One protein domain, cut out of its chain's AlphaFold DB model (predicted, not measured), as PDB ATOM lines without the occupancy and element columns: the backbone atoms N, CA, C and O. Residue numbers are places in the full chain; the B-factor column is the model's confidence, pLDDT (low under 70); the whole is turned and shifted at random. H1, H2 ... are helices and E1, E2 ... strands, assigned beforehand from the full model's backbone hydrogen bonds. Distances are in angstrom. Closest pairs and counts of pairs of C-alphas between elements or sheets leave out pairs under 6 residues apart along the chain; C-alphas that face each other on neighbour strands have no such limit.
ATOM      1  N   GLY A 111      56.999   9.981   7.119       94.31
ATOM      2  CA  GLY A 111      58.380  10.392   7.400       94.31
ATOM      3  C   GLY A 111      58.892  11.558   6.553       94.31
ATOM      4  O   GLY A 111      59.978  12.072   6.798       94.31
ATOM      5  N   ASN A 112      58.148  11.945   5.517       94.88
ATOM      6  CA  ASN A 112      58.498  13.056   4.646       94.88
ATOM      7  C   ASN A 112      57.247  13.691   4.034       94.88
ATOM      8  O   ASN A 112      56.181  13.074   3.943       94.88
ATOM      9  N   VAL A 113      57.406  14.933   3.578       95.12
ATOM     10  CA  VAL A 113      56.297  15.746   3.079       95.12
ATOM     11  C   VAL A 113      55.700  15.214   1.773       95.12
ATOM     12  O   VAL A 113      54.505  15.371   1.541       95.12
ATOM     13  N   LEU A 114      56.497  14.544   0.932       93.94
ATOM     14  CA  LEU A 114      56.019  13.990  -0.338       93.94
ATOM     15  C   LEU A 114      55.061  12.822  -0.102       93.94
ATOM     16  O   LEU A 114      53.991  12.775  -0.705       93.94
ATOM     17  N   GLU A 115      55.411  11.908   0.803       93.31
ATOM     18  CA  GLU A 115      54.532  10.812   1.214       93.31
ATOM     19  C   GLU A 115      53.274  11.327   1.912       93.31
ATOM     20  O   GLU A 115      52.177  10.848   1.619       93.31
ATOM     21  N   LEU A 116      53.420  12.326   2.789       94.25
ATOM     22  CA  LEU A 116      52.286  12.961   3.454       94.25
ATOM     23  C   LEU A 116      51.318  13.570   2.431       94.25
ATOM     24  O   LEU A 116      50.135  13.240   2.436       94.25
ATOM     25  N   PHE A 117      51.820  14.385   1.502       94.88
ATOM     26  CA  PHE A 117      51.008  15.011   0.457       94.88
ATOM     27  C   PHE A 117      50.360  13.976  -0.474       94.88
ATOM     28  O   PHE A 117      49.204  14.121  -0.868       94.88
ATOM     29  N   ALA A 118      51.081  12.904  -0.815       94.50
ATOM     30  CA  ALA A 118      50.555  11.825  -1.646       94.50
ATOM     31  C   ALA A 118      49.411  11.052  -0.968       94.50
ATOM     32  O   ALA A 118      48.573  10.486  -1.670       94.50
ATOM     33  N   SER A 119      49.364  11.038   0.370       92.38
ATOM     34  CA  SER A 119      48.310  10.371   1.140       92.38
ATOM     35  C   SER A 119      46.975  11.121   1.160       92.38
ATOM     36  O   SER A 119      45.952  10.517   1.474       92.38
ATOM     37  N   PHE A 120      46.974  12.408   0.803       94.12
ATOM     38  CA  PHE A 120      45.771  13.234   0.785       94.12
ATOM     39  C   PHE A 120      44.865  12.896  -0.403       94.12
ATOM     40  O   PHE A 120      45.328  12.636  -1.522       94.12
ATOM     41  N   SER A 121      43.558  12.955  -0.163       94.94
ATOM     42  CA  SER A 121      42.537  12.990  -1.209       94.94
ATOM     43  C   SER A 121      42.670  14.251  -2.072       94.94
ATOM     44  O   SER A 121      43.335  15.218  -1.696       94.94
ATOM     45  N   ASP A 122      42.038  14.260  -3.244       95.75
ATOM     46  CA  ASP A 122      42.107  15.419  -4.144       95.75
ATOM     47  C   ASP A 122      41.483  16.678  -3.515       95.75
ATOM     48  O   ASP A 122      42.028  17.774  -3.662       95.75
ATOM     49  N   ASP A 123      40.425  16.514  -2.715       94.25
ATOM     50  CA  ASP A 123      39.794  17.604  -1.961       94.25
ATOM     51  C   ASP A 123      40.723  18.186  -0.886       94.25
ATOM     52  O   ASP A 123      40.778  19.399  -0.680       94.25
ATOM     53  N   GLU A 124      41.482  17.335  -0.193       94.44
ATOM     54  CA  GLU A 124      42.477  17.776   0.785       94.44
ATOM     55  C   GLU A 124      43.641  18.493   0.098       94.44
ATOM     56  O   GLU A 124      44.058  19.559   0.550       94.44
ATOM     57  N   LYS A 125      44.122  17.978  -1.040       95.69
ATOM     58  CA  LYS A 125      45.173  18.639  -1.830       95.69
ATOM     59  C   LYS A 125      44.749  20.029  -2.291       95.69
ATOM     60  O   LYS A 125      45.564  20.947  -2.243       95.69
ATOM     61  N   ALA A 126      43.484  20.214  -2.667       95.75
ATOM     62  CA  ALA A 126      42.948  21.521  -3.052       95.75
ATOM     63  C   ALA A 126      42.976  22.558  -1.909       95.75
ATOM     64  O   ALA A 126      42.960  23.759  -2.168       95.75
ATOM     65  N   ARG A 127      43.047  22.110  -0.648       96.31
ATOM     66  CA  ARG A 127      43.127  22.968   0.547       96.31
ATOM     67  C   ARG A 127      44.556  23.299   0.970       96.31
ATOM     68  O   ARG A 127      44.743  24.096   1.891       96.31
ATOM     69  N   VAL A 128      45.569  22.699   0.347       96.88
ATOM     70  CA  VAL A 128      46.972  22.937   0.700       96.88
ATOM     71  C   VAL A 128      47.389  24.337   0.262       96.88
ATOM     72  O   VAL A 128      47.335  24.680  -0.916       96.88
ATOM     73  N   VAL A 129      47.843  25.143   1.222       97.25
ATOM     74  CA  VAL A 129      48.330  26.511   0.977       97.25
ATOM     75  C   VAL A 129      49.845  26.631   1.094       97.25
ATOM     76  O   VAL A 129      50.422  27.582   0.572       97.25
ATOM     77  N   LYS A 130      50.502  25.683   1.775       96.56
ATOM     78  CA  LYS A 130      51.958  25.668   1.947       96.56
ATOM     79  C   LYS A 130      52.480  24.247   2.135       96.56
ATOM     80  O   LYS A 130      51.871  23.462   2.859       96.56
ATOM     81  N   VAL A 131      53.622  23.953   1.521       96.19
ATOM     82  CA  VAL A 131      54.366  22.695   1.664       96.19
ATOM     83  C   VAL A 131      55.803  23.050   2.035       96.19
ATOM     84  O   VAL A 131      56.485  23.708   1.252       96.19
ATOM     85  N   ASP A 132      56.245  22.629   3.215       95.00
ATOM     86  CA  ASP A 132      57.606  22.820   3.719       95.00
ATOM     87  C   ASP A 132      58.259  21.460   4.015       95.00
ATOM     88  O   ASP A 132      57.599  20.423   4.001       95.00
ATOM     89  N   ALA A 133      59.559  21.446   4.321       91.06
ATOM     90  CA  ALA A 133      60.252  20.210   4.695       91.06
ATOM     91  C   ALA A 133      59.641  19.537   5.942       91.06
ATOM     92  O   ALA A 133      59.610  18.309   6.019       91.06
ATOM     93  N   ASP A 134      59.118  20.343   6.870       91.56
ATOM     94  CA  ASP A 134      58.639  19.897   8.181       91.56
ATOM     95  C   ASP A 134      57.122  19.630   8.229       91.56
ATOM     96  O   ASP A 134      56.606  19.137   9.234       91.56
ATOM     97  N   GLY A 135      56.371  19.933   7.162       94.88
ATOM     98  CA  GLY A 135      54.922  19.740   7.172       94.88
ATOM     99  C   GLY A 135      54.152  20.414   6.043       94.88
ATOM    100  O   GLY A 135      54.704  21.063   5.153       94.88
ATOM    101  N   ILE A 136      52.831  20.251   6.095       96.31
ATOM    102  CA  ILE A 136      51.879  20.797   5.125       96.31
ATOM    103  C   ILE A 136      50.865  21.657   5.862       96.31
ATOM    104  O   ILE A 136      50.251  21.204   6.824       96.31
ATOM    105  N   THR A 137      50.663  22.891   5.403       97.06
ATOM    106  CA  THR A 137      49.623  23.773   5.943       97.06
ATOM    107  C   THR A 137      48.401  23.758   5.038       97.06
ATOM    108  O   THR A 137      48.498  24.016   3.835       97.06
ATOM    109  N   MET A 138      47.249  23.477   5.636       96.44
ATOM    110  CA  MET A 138      45.948  23.398   4.985       96.44
ATOM    111  C   MET A 138      45.051  24.542   5.447       96.44
ATOM    112  O   MET A 138      45.055  24.913   6.623       96.44
ATOM    113  N   ARG A 139      44.274  25.092   4.515       96.50
ATOM    114  CA  ARG A 139      43.223  26.074   4.781       96.50
ATOM    115  C   ARG A 139      41.881  25.365   4.935       96.50
ATOM    116  O   ARG A 139      41.489  24.567   4.087       96.50
ATOM    117  N   HIS A 140      41.153  25.719   5.981       94.56
ATOM    118  CA  HIS A 140      39.788  25.277   6.221       94.56
ATOM    119  C   HIS A 140      38.860  26.481   6.113       94.56
ATOM    120  O   HIS A 140      38.970  27.437   6.882       94.56
ATOM    121  N   ASP A 141      37.964  26.440   5.132       94.00
ATOM    122  CA  ASP A 141      36.912  27.439   5.010       94.00
ATOM    123  C   ASP A 141      35.834  27.148   6.050       94.00
ATOM    124  O   ASP A 141      35.237  26.069   6.070       94.00
ATOM    125  N   ASN A 142      35.616  28.117   6.934       92.94
ATOM    126  CA  ASN A 142      34.655  28.003   8.016       92.94
ATOM    127  C   ASN A 142      33.361  28.725   7.649       92.94
ATOM    128  O   ASN A 142      33.349  29.704   6.900       92.94
ATOM    129  N   VAL A 143      32.270  28.265   8.247       95.12
ATOM    130  CA  VAL A 143      30.990  28.967   8.253       95.12
ATOM    131  C   VAL A 143      30.589  29.236   9.693       95.12
ATOM    132  O   VAL A 143      30.923  28.462  10.593       95.12
ATOM    133  N   ARG A 144      29.874  30.333   9.919       94.69
ATOM    134  CA  ARG A 144      29.275  30.647  11.216       94.69
ATOM    135  C   ARG A 144      27.776  30.832  11.068       94.69
ATOM    136  O   ARG A 144      27.307  31.325  10.042       94.69
ATOM    137  N   GLN A 145      27.047  30.446  12.106       93.94
ATOM    138  CA  GLN A 145      25.610  30.665  12.175       93.94
ATOM    139  C   GLN A 145      25.302  32.116  12.559       93.94
ATOM    140  O   GLN A 145      25.992  32.706  13.394       93.94
ATOM    141  N   VAL A 146      24.254  32.678  11.964       93.06
ATOM    142  CA  VAL A 146      23.711  33.996  12.291       93.06
ATOM    143  C   VAL A 146      22.194  33.851  12.497       93.06
ATOM    144  O   VAL A 146      21.518  33.383  11.581       93.06
ATOM    145  N   PRO A 147      21.654  34.237  13.673       92.00
ATOM    146  CA  PRO A 147      22.377  34.751  14.844       92.00
ATOM    147  C   PRO A 147      23.210  33.663  15.554       92.00
ATOM    148  O   PRO A 147      22.919  32.479  15.449       92.00
ATOM    149  N   GLU A 148      24.247  34.054  16.307       87.81
ATOM    150  CA  GLU A 148      25.168  33.115  16.987       87.81
ATOM    151  C   GLU A 148      24.505  32.286  18.098       87.81
ATOM    152  O   GLU A 148      25.016  31.239  18.493       87.81
ATOM    153  N   SER A 149      23.358  32.732  18.608       86.56
ATOM    154  CA  SER A 149      22.568  32.037  19.629       86.56
ATOM    155  C   SER A 149      21.080  32.175  19.299       86.56
ATOM    156  O   SER A 149      20.392  32.981  19.932       86.56
ATOM    157  N   PRO A 150      20.595  31.452  18.269       86.25
ATOM    158  CA  PRO A 150      19.215  31.567  17.821       86.25
ATOM    159  C   PRO A 150      18.275  31.044  18.900       86.25
ATOM    160  O   PRO A 150      18.530  30.021  19.545       86.25
ATOM    161  N   LYS A 151      17.164  31.745  19.107       88.00
ATOM    162  CA  LYS A 151      16.098  31.257  19.981       88.00
ATOM    163  C   LYS A 151      15.346  30.122  19.293       88.00
ATOM    164  O   LYS A 151      15.333  29.998  18.071       88.00
ATOM    165  N   ILE A 152      14.675  29.292  20.089       87.25
ATOM    166  CA  ILE A 152      13.814  28.228  19.558       87.25
ATOM    167  C   ILE A 152      12.783  28.850  18.603       87.25
ATOM    168  O   ILE A 152      12.006  29.712  19.011       87.25
ATOM    169  N   GLY A 153      12.781  28.396  17.346       88.69
ATOM    170  CA  GLY A 153      11.886  28.881  16.290       88.69
ATOM    171  C   GLY A 153      12.424  30.052  15.457       88.69
ATOM    172  O   GLY A 153      11.728  30.492  14.547       88.69
ATOM    173  N   GLU A 154      13.628  30.548  15.741       91.44
ATOM    174  CA  GLU A 154      14.303  31.570  14.938       91.44
ATOM    175  C   GLU A 154      14.989  30.943  13.713       91.44
ATOM    176  O   GLU A 154      15.538  29.841  13.788       91.44
ATOM    177  N   GLU A 155      14.932  31.634  12.574       93.00
ATOM    178  CA  GLU A 155      15.597  31.199  11.345       93.00
ATOM    179  C   GLU A 155      17.115  31.397  11.463       93.00
ATOM    180  O   GLU A 155      17.582  32.378  12.043       93.00
ATOM    181  N   VAL A 156      17.886  30.447  10.930       94.88
ATOM    182  CA  VAL A 156      19.350  30.446  11.013       94.88
ATOM    183  C   VAL A 156      19.935  30.507   9.612       94.88
ATOM    184  O   VAL A 156      19.654  29.640   8.783       94.88
ATOM    185  N   GLU A 157      20.802  31.488   9.373       95.62
ATOM    186  CA  GLU A 157      21.606  31.588   8.157       95.62
ATOM    187  C   GLU A 157      23.059  31.176   8.442       95.62
ATOM    188  O   GLU A 157      23.629  31.529   9.475       95.62
ATOM    189  N   TRP A 158      23.678  30.434   7.519       95.44
ATOM    190  CA  TRP A 158      25.095  30.068   7.587       95.44
ATOM    191  C   TRP A 158      25.894  30.942   6.630       95.44
ATOM    192  O   TRP A 158      25.799  30.791   5.414       95.44
ATOM    193  N   VAL A 159      26.704  31.842   7.183       95.81
ATOM    194  CA  VAL A 159      27.527  32.772   6.400       95.81
ATOM    195  C   VAL A 159      29.005  32.382   6.469       95.81
ATOM    196  O   VAL A 159      29.431  31.779   7.463       95.81
ATOM    197  N   PRO A 160      29.821  32.728   5.456       96.88
ATOM    198  CA  PRO A 160      31.265  32.531   5.520       96.88
ATOM    199  C   PRO A 160      31.883  33.188   6.764       96.88
ATOM    200  O   PRO A 160      31.517  34.304   7.144       96.88
ATOM    201  N   ALA A 161      32.830  32.495   7.389       95.31
ATOM    202  CA  ALA A 161      33.615  32.974   8.522       95.31
ATOM    203  C   ALA A 161      35.105  33.054   8.158       95.31
ATOM    204  O   ALA A 161      35.515  32.642   7.070       95.31
ATOM    205  N   GLU A 162      35.925  33.594   9.065       94.69
ATOM    206  CA  GLU A 162      37.374  33.610   8.863       94.69
ATOM    207  C   GLU A 162      37.910  32.175   8.702       94.69
ATOM    208  O   GLU A 162      37.559  31.285   9.491       94.69
ATOM    209  N   PRO A 163      38.738  31.916   7.674       95.81
ATOM    210  CA  PRO A 163      39.314  30.600   7.481       95.81
ATOM    211  C   PRO A 163      40.291  30.286   8.612       95.81
ATOM    212  O   PRO A 163      40.983  31.164   9.129       95.81
ATOM    213  N   SER A 164      40.378  29.012   8.970       95.25
ATOM    214  CA  SER A 164      41.392  28.512   9.892       95.25
ATOM    215  C   SER A 164      42.486  27.787   9.121       95.25
ATOM    216  O   SER A 164      42.299  27.339   7.988       95.25
ATOM    217  N   TYR A 165      43.657  27.696   9.742       95.19
ATOM    218  CA  TYR A 165      44.818  27.040   9.161       95.19
ATOM    219  C   TYR A 165      45.302  25.953  10.104       95.19
ATOM    220  O   TYR A 165      45.421  26.177  11.309       95.19
ATOM    221  N   GLN A 166      45.588  24.783   9.546       93.44
ATOM    222  CA  GLN A 166      46.152  23.663  10.281       93.44
ATOM    223  C   GLN A 166      47.435  23.210   9.600       93.44
ATOM    224  O   GLN A 166      47.443  22.929   8.402       93.44
ATOM    225  N   THR A 167      48.515  23.114  10.371       94.38
ATOM    226  CA  THR A 167      49.761  22.500   9.914       94.38
ATOM    227  C   THR A 167      49.798  21.047  10.371       94.38
ATOM    228  O   THR A 167      49.653  20.755  11.558       94.38
ATOM    229  N   ILE A 168      49.975  20.138   9.416       92.31
ATOM    230  CA  ILE A 168      50.202  18.716   9.650       92.31
ATOM    231  C   ILE A 168      51.704  18.479   9.516       92.31
ATOM    232  O   ILE A 168      52.270  18.626   8.432       92.31
ATOM    233  N   GLU A 169      52.339  18.158  10.638       93.06
ATOM    234  CA  GLU A 169      53.780  17.918  10.731       93.06
ATOM    235  C   GLU A 169      54.151  16.554  10.136       93.06
ATOM    236  O   GLU A 169      53.390  15.584  10.233       93.06
ATOM    237  N   VAL A 170      55.339  16.466   9.538       94.56
ATOM    238  CA  VAL A 170      55.935  15.171   9.183       94.56
ATOM    239  C   VAL A 170      56.444  14.471  10.442       94.56
ATOM    240  O   VAL A 170      56.896  15.096  11.398       94.56
ATOM    241  N   GLY A 171      56.357  13.149  10.441       93.12
ATOM    242  CA  GLY A 171      56.814  12.298  11.526       93.12
ATOM    243  C   GLY A 171      58.065  11.521  11.156       93.12
ATOM    244  O   GLY A 171      58.903  11.956  10.372       93.12
ATOM    245  N   ARG A 172      58.185  10.327  11.736       94.25
ATOM    246  CA  ARG A 172      59.322   9.418  11.533       94.25
ATOM    247  C   ARG A 172      59.040   8.286  10.539       94.25
ATOM    248  O   ARG A 172      59.927   7.480  10.281       94.25
TER     249      ARG A 172
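Overview. This is residues 111 to 172 of the 195 residues of an uncharacterized protein of marine sediment metagenome (UniProt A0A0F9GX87). A small three-stranded sheet, E1 E2 E5, has the helix H1 over it and the helix H2 grazing it, and from one end of the sheet a long, narrow two-stranded arm, the hairpin E3 and E4, sticks out. The arm continues the sheet, with E2 running on into E3 and E4 leading back through a tight link into E5; residues 149 to 154, in the loop of the hairpin, stand free. The printed part has 62 residues, with two named helices and then five named strands, in the order H1 H2 E1 E2 E3 E4 E5; both sheets, E1 - E2 - E5 and E3 - E4, are antiparallel, and the class is mixed, helices and strands. The whole is extended, a rod spanning 51 by 19 by 17 A, with a radius of gyration of the C-alphas of 16.8 A.

Arrangement. Begin at the inner strand E2, residues 135 to 140, between the edge strands E1, residues 128 to 132, and E5, residues 164 to 169. In the hairpin E1 and E2, antiparallel at 165 degrees, look for N 129 and O 137 within hydrogen-bond range at 2.9 A. On the other side of E2, antiparallel at 158 degrees, N 138 and O 166 of E5 are 2.8 A apart. H1, residues 113 to 119, is on this sheet at a height of 9.0 A, over E2 and along the strands, at 17 degrees to E2 on the local plane; the closest C-alphas of H1 and E2, Val 113 and Gly 135, are 5.9 A apart. H2, residues 122 to 126, only grazes the sheet with residues 124 to 126. H1 and H2 are close but not clearly touching, the closest C-alphas, Phe 117 and Lys 125, being 7.2 A apart. Every O i to N i+4 pair in H1 and H2 is within hydrogen-bond range. Now move outward: E2 runs on into E3, residues 143 to 146, at 29 degrees across a break of 2 residues. E3 and E4, residues 157 to 160, form a hairpin, antiparallel at 141 degrees, with N 146 and O 157 2.8 A apart. H1 and E4 are apart.

Along the chain. Find C-alpha 135 at (54.922, 19.740, 7.172); from there E2 runs 16.1 A to C-alpha 140. E5 is 16.3 A long and ends at C-alpha 169, (53.780, 17.918, 10.731). E1 spans 11.1 A, E4 10.1 A, E3 9.7 A and H2 6.3 A. H1 begins at C-alpha 113, (56.297, 15.746, 3.079), and runs 9.8 A.

Size, cuts and confidence. The C-alphas farthest apart, Gly 153 and Arg 172, are 51.5 A apart, while the first and last printed C-alphas, Gly 111 and Arg 172, are 4.3 A apart. The printed part has no cut and no long link; E3 to E4 is short, with 10 residues. The mean pLDDT of the printed part is 93.9, and no printed residue is under 70.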